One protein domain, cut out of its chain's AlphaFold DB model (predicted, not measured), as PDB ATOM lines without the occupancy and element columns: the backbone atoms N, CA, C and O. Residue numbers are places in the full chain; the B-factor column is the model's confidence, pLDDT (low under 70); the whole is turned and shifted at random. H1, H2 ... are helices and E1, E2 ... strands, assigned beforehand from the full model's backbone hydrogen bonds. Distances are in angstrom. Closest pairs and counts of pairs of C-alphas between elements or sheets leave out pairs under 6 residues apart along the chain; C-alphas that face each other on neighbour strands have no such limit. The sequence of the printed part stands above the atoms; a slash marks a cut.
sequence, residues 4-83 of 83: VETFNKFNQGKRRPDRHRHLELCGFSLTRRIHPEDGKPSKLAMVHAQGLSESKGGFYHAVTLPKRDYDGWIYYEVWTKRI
ATOM      1  N   VAL A   4     179.595 -83.421 339.895       97.31
ATOM      2  CA  VAL A   4     180.221 -83.517 338.572       97.31
ATOM      3  C   VAL A   4     181.678 -83.921 338.730       97.31
ATOM      4  O   VAL A   4     182.417 -83.296 339.494       97.31
ATOM      5  N   GLU A   5     182.112 -84.940 337.996       97.31
ATOM      6  CA  GLU A   5     183.522 -85.325 337.927       97.31
ATOM      7  C   GLU A   5     183.911 -85.902 336.564       97.31
ATOM      8  O   GLU A   5     183.065 -86.251 335.746       97.31
ATOM      9  N   THR A   6     185.213 -85.975 336.288       96.06
ATOM     10  CA  THR A   6     185.715 -86.646 335.084       96.06
ATOM     11  C   THR A   6     185.686 -88.156 335.274       96.06
ATOM     12  O   THR A   6     185.814 -88.648 336.399       96.06
ATOM     13  N   PHE A   7     185.620 -88.910 334.174       95.31
ATOM     14  CA  PHE A   7     185.701 -90.371 334.230       95.31
ATOM     15  C   PHE A   7     186.939 -90.867 334.992       95.31
ATOM     16  O   PHE A   7     186.842 -91.800 335.779       95.31
ATOM     17  N   ASN A   8     188.098 -90.222 334.817       93.31
ATOM     18  CA  ASN A   8     189.327 -90.618 335.514       93.31
ATOM     19  C   ASN A   8     189.213 -90.473 337.037       93.31
ATOM     20  O   ASN A   8     189.714 -91.335 337.760       93.31
ATOM     21  N   LYS A   9     188.545 -89.413 337.518       94.88
ATOM     22  CA  LYS A   9     188.292 -89.205 338.948       94.88
ATOM     23  C   LYS A   9     187.269 -90.212 339.476       94.88
ATOM     24  O   LYS A   9     187.540 -90.860 340.482       94.88
ATOM     25  N   PHE A  10     186.161 -90.400 338.757       95.31
ATOM     26  CA  PHE A  10     185.137 -91.404 339.072       95.31
ATOM     27  C   PHE A  10     185.735 -92.815 339.204       95.31
ATOM     28  O   PHE A  10     185.486 -93.532 340.168       95.31
ATOM     29  N   ASN A  11     186.587 -93.189 338.254       93.94
ATOM     30  CA  ASN A  11     187.189 -94.513 338.157       93.94
ATOM     31  C   ASN A  11     188.520 -94.633 338.935       93.94
ATOM     32  O   ASN A  11     189.228 -95.632 338.803       93.94
ATOM     33  N   GLN A  12     188.881 -93.622 339.737       91.69
ATOM     34  CA  GLN A  12     190.055 -93.626 340.625       91.69
ATOM     35  C   GLN A  12     191.366 -94.022 339.915       91.69
ATOM     36  O   GLN A  12     192.194 -94.747 340.462       91.69
ATOM     37  N   GLY A  13     191.528 -93.615 338.654       84.44
ATOM     38  CA  GLY A  13     192.707 -93.949 337.843       84.44
ATOM     39  C   GLY A  13     192.832 -95.419 337.405       84.44
ATOM     40  O   GLY A  13     193.800 -95.759 336.724       84.44
ATOM     41  N   LYS A  14     191.874 -96.301 337.726       87.50
ATOM     42  CA  LYS A  14     191.917 -97.707 337.287       87.50
ATOM     43  C   LYS A  14     191.775 -97.789 335.768       87.50
ATOM     44  O   LYS A  14     190.971 -97.085 335.170       87.50
ATOM     45  N   ARG A  15     192.510 -98.670 335.090       81.38
ATOM     46  CA  ARG A  15     192.274 -98.888 333.653       81.38
ATOM     47  C   ARG A  15     190.969 -99.665 333.452       81.38
ATOM     48  O   ARG A  15     190.727-100.677 334.112       81.38
ATOM     49  N   ARG A  16     190.118 -99.174 332.548       85.62
ATOM     50  CA  ARG A  16     188.886 -99.840 332.110       85.62
ATOM     51  C   ARG A  16     188.922 -99.957 330.588       85.62
ATOM     52  O   ARG A  16     189.042 -98.911 329.946       85.62
ATOM     53  N   PRO A  17     188.870-101.182 330.031       82.88
ATOM     54  CA  PRO A  17     188.917-101.386 328.586       82.88
ATOM     55  C   PRO A  17     187.683-100.786 327.907       82.88
ATOM     56  O   PRO A  17     187.818-100.115 326.891       82.88
ATOM     57  N   ASP A  18     186.514-100.913 328.537       93.00
ATOM     58  CA  ASP A  18     185.284-100.273 328.087       93.00
ATOM     59  C   ASP A  18     184.751 -99.308 329.154       93.00
ATOM     60  O   ASP A  18     184.240 -99.696 330.209       93.00
ATOM     61  N   ARG A  19     184.917 -98.011 328.879       94.56
ATOM     62  CA  ARG A  19     184.478 -96.930 329.769       94.56
ATOM     63  C   ARG A  19     182.960 -96.746 329.737       94.56
ATOM     64  O   ARG A  19     182.398 -96.380 330.765       94.56
ATOM     65  N   HIS A  20     182.311 -97.015 328.600       95.62
ATOM     66  CA  HIS A  20     180.858 -96.875 328.447       95.62
ATOM     67  C   HIS A  20     180.174 -97.985 329.225       95.62
ATOM     68  O   HIS A  20     179.376 -97.709 330.118       95.62
ATOM     69  N   ARG A  21     180.600 -99.229 328.986       95.31
ATOM     70  CA  ARG A  21     180.071-100.384 329.707       95.31
ATOM     71  C   ARG A  21     180.254-100.249 331.213       95.31
ATOM     72  O   ARG A  21     179.373-100.622 331.979       95.31
ATOM     73  N   HIS A  22     181.379 -99.690 331.658       95.62
ATOM     74  CA  HIS A  22     181.585 -99.422 333.078       95.62
ATOM     75  C   HIS A  22     180.549 -98.438 333.647       95.62
ATOM     76  O   HIS A  22     179.996 -98.698 334.714       95.62
ATOM     77  N   LEU A  23     180.268 -97.340 332.940       97.12
ATOM     78  CA  LEU A  23     179.268 -96.352 333.351       97.12
ATOM     79  C   LEU A  23     177.859 -96.958 333.384       97.12
ATOM     80  O   LEU A  23     177.157 -96.784 334.380       97.12
ATOM     81  N   GLU A  24     177.488 -97.731 332.363       97.12
ATOM     82  CA  GLU A  24     176.217 -98.466 332.311       97.12
ATOM     83  C   GLU A  24     176.056 -99.418 333.501       97.12
ATOM     84  O   GLU A  24     175.046 -99.369 334.201       97.12
ATOM     85  N   LEU A  25     177.073-100.241 333.785       95.56
ATOM     86  CA  LEU A  25     177.066-101.172 334.921       95.56
ATOM     87  C   LEU A  25     176.992-100.446 336.272       95.56
ATOM     88  O   LEU A  25     176.468-100.989 337.241       95.56
ATOM     89  N   CYS A  26     177.487 -99.210 336.348       95.25
ATOM     90  CA  CYS A  26     177.348 -98.359 337.528       95.25
ATOM     91  C   CYS A  26     176.000 -97.612 337.596       95.25
ATOM     92  O   CYS A  26     175.753 -96.901 338.579       95.25
ATOM     93  N   GLY A  27     175.119 -97.790 336.608       97.25
ATOM     94  CA  GLY A  27     173.775 -97.213 336.550       97.25
ATOM     95  C   GLY A  27     173.719 -95.799 335.975       97.25
ATOM     96  O   GLY A  27     172.784 -95.060 336.280       97.25
ATOM     97  N   PHE A  28     174.727 -95.386 335.207       98.25
ATOM     98  CA  PHE A  28     174.698 -94.125 334.474       98.25
ATOM     99  C   PHE A  28     174.108 -94.320 333.080       98.25
ATOM    100  O   PHE A  28     174.277 -95.365 332.453       98.25
ATOM    101  N   SER A  29     173.489 -93.264 332.562       97.88
ATOM    102  CA  SER A  29     173.020 -93.199 331.179       97.88
ATOM    103  C   SER A  29     173.576 -91.961 330.488       97.88
ATOM    104  O   SER A  29     173.702 -90.904 331.111       97.88
ATOM    105  N   LEU A  30     173.894 -92.080 329.200       97.88
ATOM    106  CA  LEU A  30     174.281 -90.946 328.369       97.88
ATOM    107  C   LEU A  30     173.086 -90.000 328.212       97.88
ATOM    108  O   LEU A  30     172.057 -90.398 327.672       97.88
ATOM    109  N   THR A  31     173.215 -88.754 328.668       97.56
ATOM    110  CA  THR A  31     172.115 -87.774 328.590       97.56
ATOM    111  C   THR A  31     172.460 -86.506 327.831       97.56
ATOM    112  O   THR A  31     171.549 -85.757 327.480       97.56
ATOM    113  N   ARG A  32     173.743 -86.248 327.552       96.81
ATOM    114  CA  ARG A  32     174.155 -85.108 326.726       96.81
ATOM    115  C   ARG A  32     175.516 -85.324 326.074       96.81
ATOM    116  O   ARG A  32     176.365 -86.030 326.613       96.81
ATOM    117  N   ARG A  33     175.730 -84.667 324.937       97.00
ATOM    118  CA  ARG A  33     177.050 -84.413 324.347       97.00
ATOM    119  C   ARG A  33     177.307 -82.910 324.384       97.00
ATOM    120  O   ARG A  33     176.370 -82.136 324.199       97.00
ATOM    121  N   ILE A  34     178.533 -82.516 324.695       95.50
ATOM    122  CA  ILE A  34     178.950 -81.112 324.770       95.50
ATOM    123  C   ILE A  34     180.234 -80.921 323.973       95.50
ATOM    124  O   ILE A  34     181.142 -81.761 324.045       95.50
ATOM    125  N   HIS A  35     180.307 -79.817 323.240       92.88
ATOM    126  CA  HIS A  35     181.492 -79.454 322.484       92.88
ATOM    127  C   HIS A  35     182.355 -78.512 323.336       92.88
ATOM    128  O   HIS A  35     181.830 -77.696 324.094       92.88
ATOM    129  N   PRO A  36     183.692 -78.630 323.297       86.81
ATOM    130  CA  PRO A  36     184.579 -77.762 324.071       86.81
ATOM    131  C   PRO A  36     184.471 -76.282 323.677       86.81
ATOM    132  O   PRO A  36     184.820 -75.423 324.485       86.81
ATOM    133  N   GLU A  37     183.978 -75.985 322.472       91.38
ATOM    134  CA  GLU A  37     183.681 -74.626 322.005       91.38
ATOM    135  C   GLU A  37     182.526 -73.964 322.773       91.38
ATOM    136  O   GLU A  37     182.550 -72.753 322.979       91.38
ATOM    137  N   ASP A  38     181.592 -74.755 323.315       90.94
ATOM    138  CA  ASP A  38     180.480 -74.269 324.145       90.94
ATOM    139  C   ASP A  38     180.949 -73.807 325.541       90.94
ATOM    140  O   ASP A  38     180.202 -73.183 326.301       90.94
ATOM    141  N   GLY A  39     182.184 -74.152 325.931       93.00
ATOM    142  CA  GLY A  39     182.798 -73.773 327.200       93.00
ATOM    143  C   GLY A  39     183.377 -74.941 328.005       93.00
ATOM    144  O   GLY A  39     183.591 -76.053 327.527       93.00
ATOM    145  N   LYS A  40     183.675 -74.684 329.289       93.88
ATOM    146  CA  LYS A  40     184.336 -75.674 330.161       93.88
ATOM    147  C   LYS A  40     183.424 -76.897 330.383       93.88
ATOM    148  O   LYS A  40     182.363 -76.727 330.991       93.88
ATOM    149  N   PRO A  41     183.861 -78.130 330.049       93.31
ATOM    150  CA  PRO A  41     183.013 -79.322 330.129       93.31
ATOM    151  C   PRO A  41     182.384 -79.569 331.504       93.31
ATOM    152  O   PRO A  41     181.223 -79.952 331.605       93.31
ATOM    153  N   SER A  42     183.128 -79.305 332.582       93.81
ATOM    154  CA  SER A  42     182.626 -79.447 333.953       93.81
ATOM    155  C   SER A  42     181.515 -78.451 334.294       93.81
ATOM    156  O   SER A  42     180.581 -78.812 335.005       93.81
ATOM    157  N   LYS A  43     181.586 -77.217 333.775       96.19
ATOM    158  CA  LYS A  43     180.537 -76.208 333.967       96.19
ATOM    159  C   LYS A  43     179.280 -76.582 333.187       96.19
ATOM    160  O   LYS A  43     178.203 -76.592 333.767       96.19
ATOM    161  N   LEU A  44     179.426 -76.960 331.916       97.06
ATOM    162  CA  LEU A  44     178.303 -77.384 331.072       97.06
ATOM    163  C   LEU A  44     177.609 -78.636 331.628       97.06
ATOM    164  O   LEU A  44     176.383 -78.699 331.669       97.06
ATOM    165  N   ALA A  45     178.378 -79.606 332.134       97.25
ATOM    166  CA  ALA A  45     177.829 -80.784 332.804       97.25
ATOM    167  C   ALA A  45     177.113 -80.437 334.123       97.25
ATOM    168  O   ALA A  45     176.095 -81.054 334.429       97.25
ATOM    169  N   MET A  46     177.599 -79.446 334.884       97.69
ATOM    170  CA  MET A  46     176.914 -78.964 336.092       97.69
ATOM    171  C   MET A  46     175.582 -78.295 335.757       97.69
ATOM    172  O   MET A  46     174.573 -78.644 336.362       97.69
ATOM    173  N   VAL A  47     175.567 -77.398 334.765       97.19
ATOM    174  CA  VAL A  47     174.339 -76.745 334.281       97.19
ATOM    175  C   VAL A  47     173.328 -77.792 333.814       97.19
ATOM    176  O   VAL A  47     172.158 -77.738 334.180       97.19
ATOM    177  N   HIS A  48     173.782 -78.807 333.073       97.38
ATOM    178  CA  HIS A  48     172.925 -79.918 332.655       97.38
ATOM    179  C   HIS A  48     172.366 -80.715 333.844       97.38
ATOM    180  O   HIS A  48     171.172 -80.999 333.883       97.38
ATOM    181  N   ALA A  49     173.194 -81.046 334.840       97.31
ATOM    182  CA  ALA A  49     172.743 -81.752 336.040       97.31
ATOM    183  C   ALA A  49     171.745 -80.920 336.869       97.31
ATOM    184  O   ALA A  49     170.784 -81.476 337.393       97.31
ATOM    185  N   GLN A  50     171.949 -79.603 336.968       97.69
ATOM    186  CA  GLN A  50     170.999 -78.672 337.590       97.69
ATOM    187  C   GLN A  50     169.662 -78.660 336.847       97.69
ATOM    188  O   GLN A  50     168.635 -78.890 337.475       97.69
ATOM    189  N   GLY A  51     169.676 -78.548 335.516       97.56
ATOM    190  CA  GLY A  51     168.453 -78.630 334.714       97.56
ATOM    191  C   GLY A  51     167.712 -79.966 334.873       97.56
ATOM    192  O   GLY A  51     166.483 -79.995 334.925       97.56
ATOM    193  N   LEU A  52     168.430 -81.088 335.018       97.38
ATOM    194  CA  LEU A  52     167.816 -82.385 335.342       97.38
ATOM    195  C   LEU A  52     167.186 -82.398 336.742       97.38
ATOM    196  O   LEU A  52     166.086 -82.926 336.905       97.38
ATOM    197  N   SER A  53     167.853 -81.816 337.740       96.88
ATOM    198  CA  SER A  53     167.306 -81.672 339.094       96.88
ATOM    199  C   SER A  53     166.052 -80.811 339.133       96.88
ATOM    200  O   SER A  53     165.091 -81.184 339.796       96.88
ATOM    201  N   GLU A  54     166.041 -79.690 338.420       97.31
ATOM    202  CA  GLU A  54     164.902 -78.767 338.375       97.31
ATOM    203  C   GLU A  54     163.706 -79.380 337.635       97.31
ATOM    204  O   GLU A  54     162.577 -79.288 338.104       97.31
ATOM    205  N   SER A  55     163.949 -80.063 336.511       96.44
ATOM    206  CA  SER A  55     162.878 -80.627 335.675       96.44
ATOM    207  C   SER A  55     162.315 -81.960 336.174       96.44
ATOM    208  O   SER A  55     161.132 -82.232 335.982       96.44
ATOM    209  N   LYS A  56     163.144 -82.819 336.778       94.94
ATOM    210  CA  LYS A  56     162.759 -84.191 337.176       94.94
ATOM    211  C   LYS A  56     162.818 -84.435 338.684       94.94
ATOM    212  O   LYS A  56     162.472 -85.528 339.141       94.94
ATOM    213  N   GLY A  57     163.272 -83.450 339.455       92.25
ATOM    214  CA  GLY A  57     163.517 -83.581 340.886       92.25
ATOM    215  C   GLY A  57     164.732 -84.454 341.223       92.25
ATOM    216  O   GLY A  57     165.256 -85.218 340.406       92.25
ATOM    217  N   GLY A  58     165.155 -84.381 342.486       94.94
ATOM    218  CA  GLY A  58     166.287 -85.142 343.021       94.94
ATOM    219  C   GLY A  58     167.655 -84.583 342.628       94.94
ATOM    220  O   GLY A  58     167.770 -83.535 341.991       94.94
ATOM    221  N   PHE A  59     168.708 -85.290 343.030       96.88
ATOM    222  CA  PHE A  59     170.082 -84.923 342.708       96.88
ATOM    223  C   PHE A  59     170.664 -85.883 341.677       96.88
ATOM    224  O   PHE A  59     170.271 -87.044 341.579       96.88
ATOM    225  N   TYR A  60     171.616 -85.390 340.898       98.00
ATOM    226  CA  TYR A  60     172.280 -86.157 339.858       98.00
ATOM    227  C   TYR A  60     173.788 -86.145 340.061       98.00
ATOM    228  O   TYR A  60     174.408 -85.125 340.376       98.00
ATOM    229  N   HIS A  61     174.387 -87.303 339.823       98.19
ATOM    230  CA  HIS A  61     175.810 -87.453 339.614       98.19
ATOM    231  C   HIS A  61     176.074 -87.499 338.108       98.19
ATOM    232  O   HIS A  61     175.584 -88.395 337.424       98.19
ATOM    233  N   ALA A  62     176.837 -86.536 337.596       97.94
ATOM    234  CA  ALA A  62     177.287 -86.476 336.216       97.94
ATOM    235  C   ALA A  62     178.779 -86.828 336.104       97.94
ATOM    236  O   ALA A  62     179.619 -86.283 336.822       97.94
ATOM    237  N   VAL A  63     179.108 -87.700 335.156       98.00
ATOM    238  CA  VAL A  63     180.476 -88.064 334.789       98.00
ATOM    239  C   VAL A  63     180.736 -87.615 333.358       98.00
ATOM    240  O   VAL A  63     179.992 -87.970 332.444       98.00
ATOM    241  N   THR A  64     181.798 -86.835 333.157       97.50
ATOM    242  CA  THR A  64     182.230 -86.422 331.817       97.50
ATOM    243  C   THR A  64     183.258 -87.393 331.249       97.50
ATOM    244  O   THR A  64     184.246 -87.748 331.907       97.50
ATOM    245  N   LEU A  65     183.040 -87.812 330.005       95.88
ATOM    246  CA  LEU A  65     183.911 -88.726 329.278       95.88
ATOM    247  C   LEU A  65     184.350 -88.086 327.949       95.88
ATOM    248  O   LEU A  65     183.499 -87.867 327.089       95.88
ATOM    249  N   PRO A  66     185.648 -87.782 327.751       94.94
ATOM    250  CA  PRO A  66     186.131 -87.274 326.472       94.94
ATOM    251  C   PRO A  66     186.056 -88.356 325.395       94.94
ATOM    252  O   PRO A  66     186.445 -89.510 325.621       94.94
ATOM    253  N   LYS A  67     185.600 -87.958 324.214       95.00
ATOM    254  CA  LYS A  67     185.513 -88.770 323.004       95.00
ATOM    255  C   LYS A  67     186.118 -87.995 321.843       95.00
ATOM    256  O   LYS A  67     186.249 -86.774 321.894       95.00
ATOM    257  N   ARG A  68     186.514 -88.741 320.822       94.38
ATOM    258  CA  ARG A  68     186.980 -88.211 319.551       94.38
ATOM    259  C   ARG A  68     186.093 -88.811 318.471       94.38
ATOM    260  O   ARG A  68     185.863 -90.021 318.515       94.38
ATOM    261  N   ASP A  69     185.553 -87.979 317.599       90.31
ATOM    262  CA  ASP A  69     184.814 -88.455 316.430       90.31
ATOM    263  C   ASP A  69     185.764 -88.852 315.287       90.31
ATOM    264  O   ASP A  69     186.987 -88.873 315.450       90.31
ATOM    265  N   TYR A  70     185.190 -89.226 314.143       90.44
ATOM    266  CA  TYR A  70     185.948 -89.663 312.970       90.44
ATOM    267  C   TYR A  70     186.816 -88.553 312.369       90.44
ATOM    268  O   TYR A  70     187.895 -88.847 311.858       90.44
ATOM    269  N   ASP A  71     186.390 -87.298 312.497       90.44
ATOM    270  CA  ASP A  71     187.092 -86.123 311.976       90.44
ATOM    271  C   ASP A  71     188.195 -85.629 312.930       90.44
ATOM    272  O   ASP A  71     188.943 -84.699 312.628       90.44
ATOM    273  N   GLY A  72     188.336 -86.271 314.093       90.00
ATOM    274  CA  GLY A  72     189.352 -85.944 315.083       90.00
ATOM    275  C   GLY A  72     188.919 -84.890 316.101       90.00
ATOM    276  O   GLY A  72     189.707 -84.576 317.006       90.00
ATOM    277  N   TRP A  73     187.680 -84.397 316.026       91.56
ATOM    278  CA  TRP A  73     187.145 -83.427 316.971       91.56
ATOM    279  C   TRP A  73     186.896 -84.062 318.328       91.56
ATOM    280  O   TRP A  73     186.380 -85.173 318.465       91.56
ATOM    281  N   ILE A  74     187.286 -83.326 319.368       93.94
ATOM    282  CA  ILE A  74     187.082 -83.742 320.749       93.94
ATOM    283  C   ILE A  74     185.730 -83.215 321.207       93.94
ATOM    284  O   ILE A  74     185.508 -82.010 321.213       93.94
ATOM    285  N   TYR A  75     184.873 -84.110 321.676       95.44
ATOM    286  CA  TYR A  75     183.642 -83.768 322.382       95.44
ATOM    287  C   TYR A  75     183.596 -84.520 323.710       95.44
ATOM    288  O   TYR A  75     184.381 -85.440 323.961       95.44
ATOM    289  N   TYR A  76     182.691 -84.124 324.597       96.88
ATOM    290  CA  TYR A  76     182.509 -84.799 325.876       96.88
ATOM    291  C   TYR A  76     181.104 -85.367 325.958       96.88
ATOM    292  O   TYR A  76     180.109 -84.682 325.725       96.88
ATOM    293  N   GLU A  77     181.025 -86.629 326.335       97.69
ATOM    294  CA  GLU A  77     179.781 -87.253 326.745       97.69
ATOM    295  C   GLU A  77     179.528 -86.966 328.223       97.69
ATOM    296  O   GLU A  77     180.434 -87.080 329.054       97.69
ATOM    297  N   VAL A  78     178.291 -86.610 328.557       98.12
ATOM    298  CA  VAL A  78     177.820 -86.421 329.927       98.12
ATOM    299  C   VAL A  78     176.918 -87.593 330.280       98.12
ATOM    300  O   VAL A  78     175.819 -87.753 329.744       98.12
ATOM    301  N   TRP A  79     177.410 -88.414 331.197       98.38
ATOM    302  CA  TRP A  79     176.728 -89.590 331.710       98.38
ATOM    303  C   TRP A  79     176.152 -89.270 333.078       98.38
ATOM    304  O   TRP A  79     176.882 -88.823 333.956       98.38
ATOM    305  N   THR A  80     174.857 -89.482 333.283       98.12
ATOM    306  CA  THR A  80     174.174 -89.065 334.514       98.12
ATOM    307  C   THR A  80     173.482 -90.227 335.203       98.12
ATOM    308  O   THR A  80     172.890 -91.078 334.541       98.12
ATOM    309  N   LYS A  81     173.513 -90.218 336.535       97.88
ATOM    310  CA  LYS A  81     172.789 -91.134 337.416       97.88
ATOM    311  C   LYS A  81     172.100 -90.329 338.513       97.88
ATOM    312  O   LYS A  81     172.725 -89.443 339.092       97.88
ATOM    313  N   ARG A  82     170.835 -90.632 338.806       96.62
ATOM    314  CA  ARG A  82     170.124 -90.036 339.947       96.62
ATOM    315  C   ARG A  82     170.673 -90.603 341.264       96.62
ATOM    316  O   ARG A  82     170.960 -91.800 341.328       96.62
ATOM    317  N   ILE A  83     170.825 -89.751 342.275       93.81
ATOM    318  CA  ILE A  83     171.308 -90.082 343.625       93.81
ATOM    319  C   ILE A  83     170.367 -89.552 344.704       93.81
ATOM    320  O   ILE A  83     169.635 -88.569 344.430       93.81
TER     321      ILE A  83
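What this domain is: This is residues 4 to 83 of the 83 residues of an uncharacterized protein of Vibrio campbellii (UniProt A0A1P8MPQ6). A strongly twisted sheet of four strands has the long hairpin of E3 and E4 in its middle, with the long helix H3 packed slantwise over one face. Two short helices, H1 and H2, lie on the opposite face, H2 over E4 and H1 beside the strands. The printed part has 80 residues, with three named helices and four named strands in the order E1, H1, H2, E2, H3, E3, E4; the class is mixed, helices and strands. The sheet is mixed too, in the order E1, E3, E4, E2, with E1 and E3 parallel and the other neighbours antiparallel. The whole is compact, with a radius of gyration of the C-alphas of 12.5 A and spans of 35 by 29 by 18 A.

Where its parts are: Find C-alpha 4 at (180.221, -83.517, 338.572), where strand E1, residues 4 to 6, begins. Helix H1 follows at residues 7 to 10, then helix H2 at residues 19 to 25, 10.0 A long. Strand E2, residues 29 to 34, runs 14.9 A. Helix H3, residues 41 to 56, starts at C-alpha 41 at (183.013, -79.322, 330.129) and runs 22.0 A. Strand E3, residues 60 to 68, measures 25.2 A, and strand E4, residues 74 to 82, measures 26.4 A, ending at C-alpha 82 at (170.124, -90.036, 339.947).

How they stand to each other: Look first at the hairpin of E3 and E4, antiparallel at 158 degrees, where N 63 and O 79 are 2.8 A apart. On one side of E3 is the edge strand E1, parallel at 31 degrees, with N 64 and O 5 at 2.9 A. Beside E4 is the other edge strand, E2, antiparallel at 144 degrees, with N 78 and O 32 at 2.8 A. E1, H1 H2, E2, with E3 and E4 between the two strands in the sheet, and E2, H3, E3, with E4 between them, are split strand-helix-strand units, two strands of one sheet that are not neighbours, with helices between them along the chain; both crossovers are right-handed. H3 is on the sheet at a height of 8.0 A, over E3 and E4, slantwise at 34 degrees to E4 on the local plane; its closest C-alphas to E3 are Ala 49 and Tyr 60, 5.8 A apart. On the opposite face, H2 has a height of 9.2 A and runs along E4 at 12 degrees on the local plane; the closest C-alphas are Leu 23 and Trp 79, 7.4 A apart. H1, on the same face as H2, is over none of the strands, with C-alphas Phe 7 and Leu 65 5.5 A apart, its closest to E3. In H2 and H3 every O i to N i+4 pair is within hydrogen-bond range; H1 is too short for such a pair.

The domain as a whole: The two C-alphas farthest apart are those of Gly 57 and Asp 71, 37.4 A. The printed part has no cut and no long link. The mean pLDDT of the printed part is 94.8, and no printed residue is under 70.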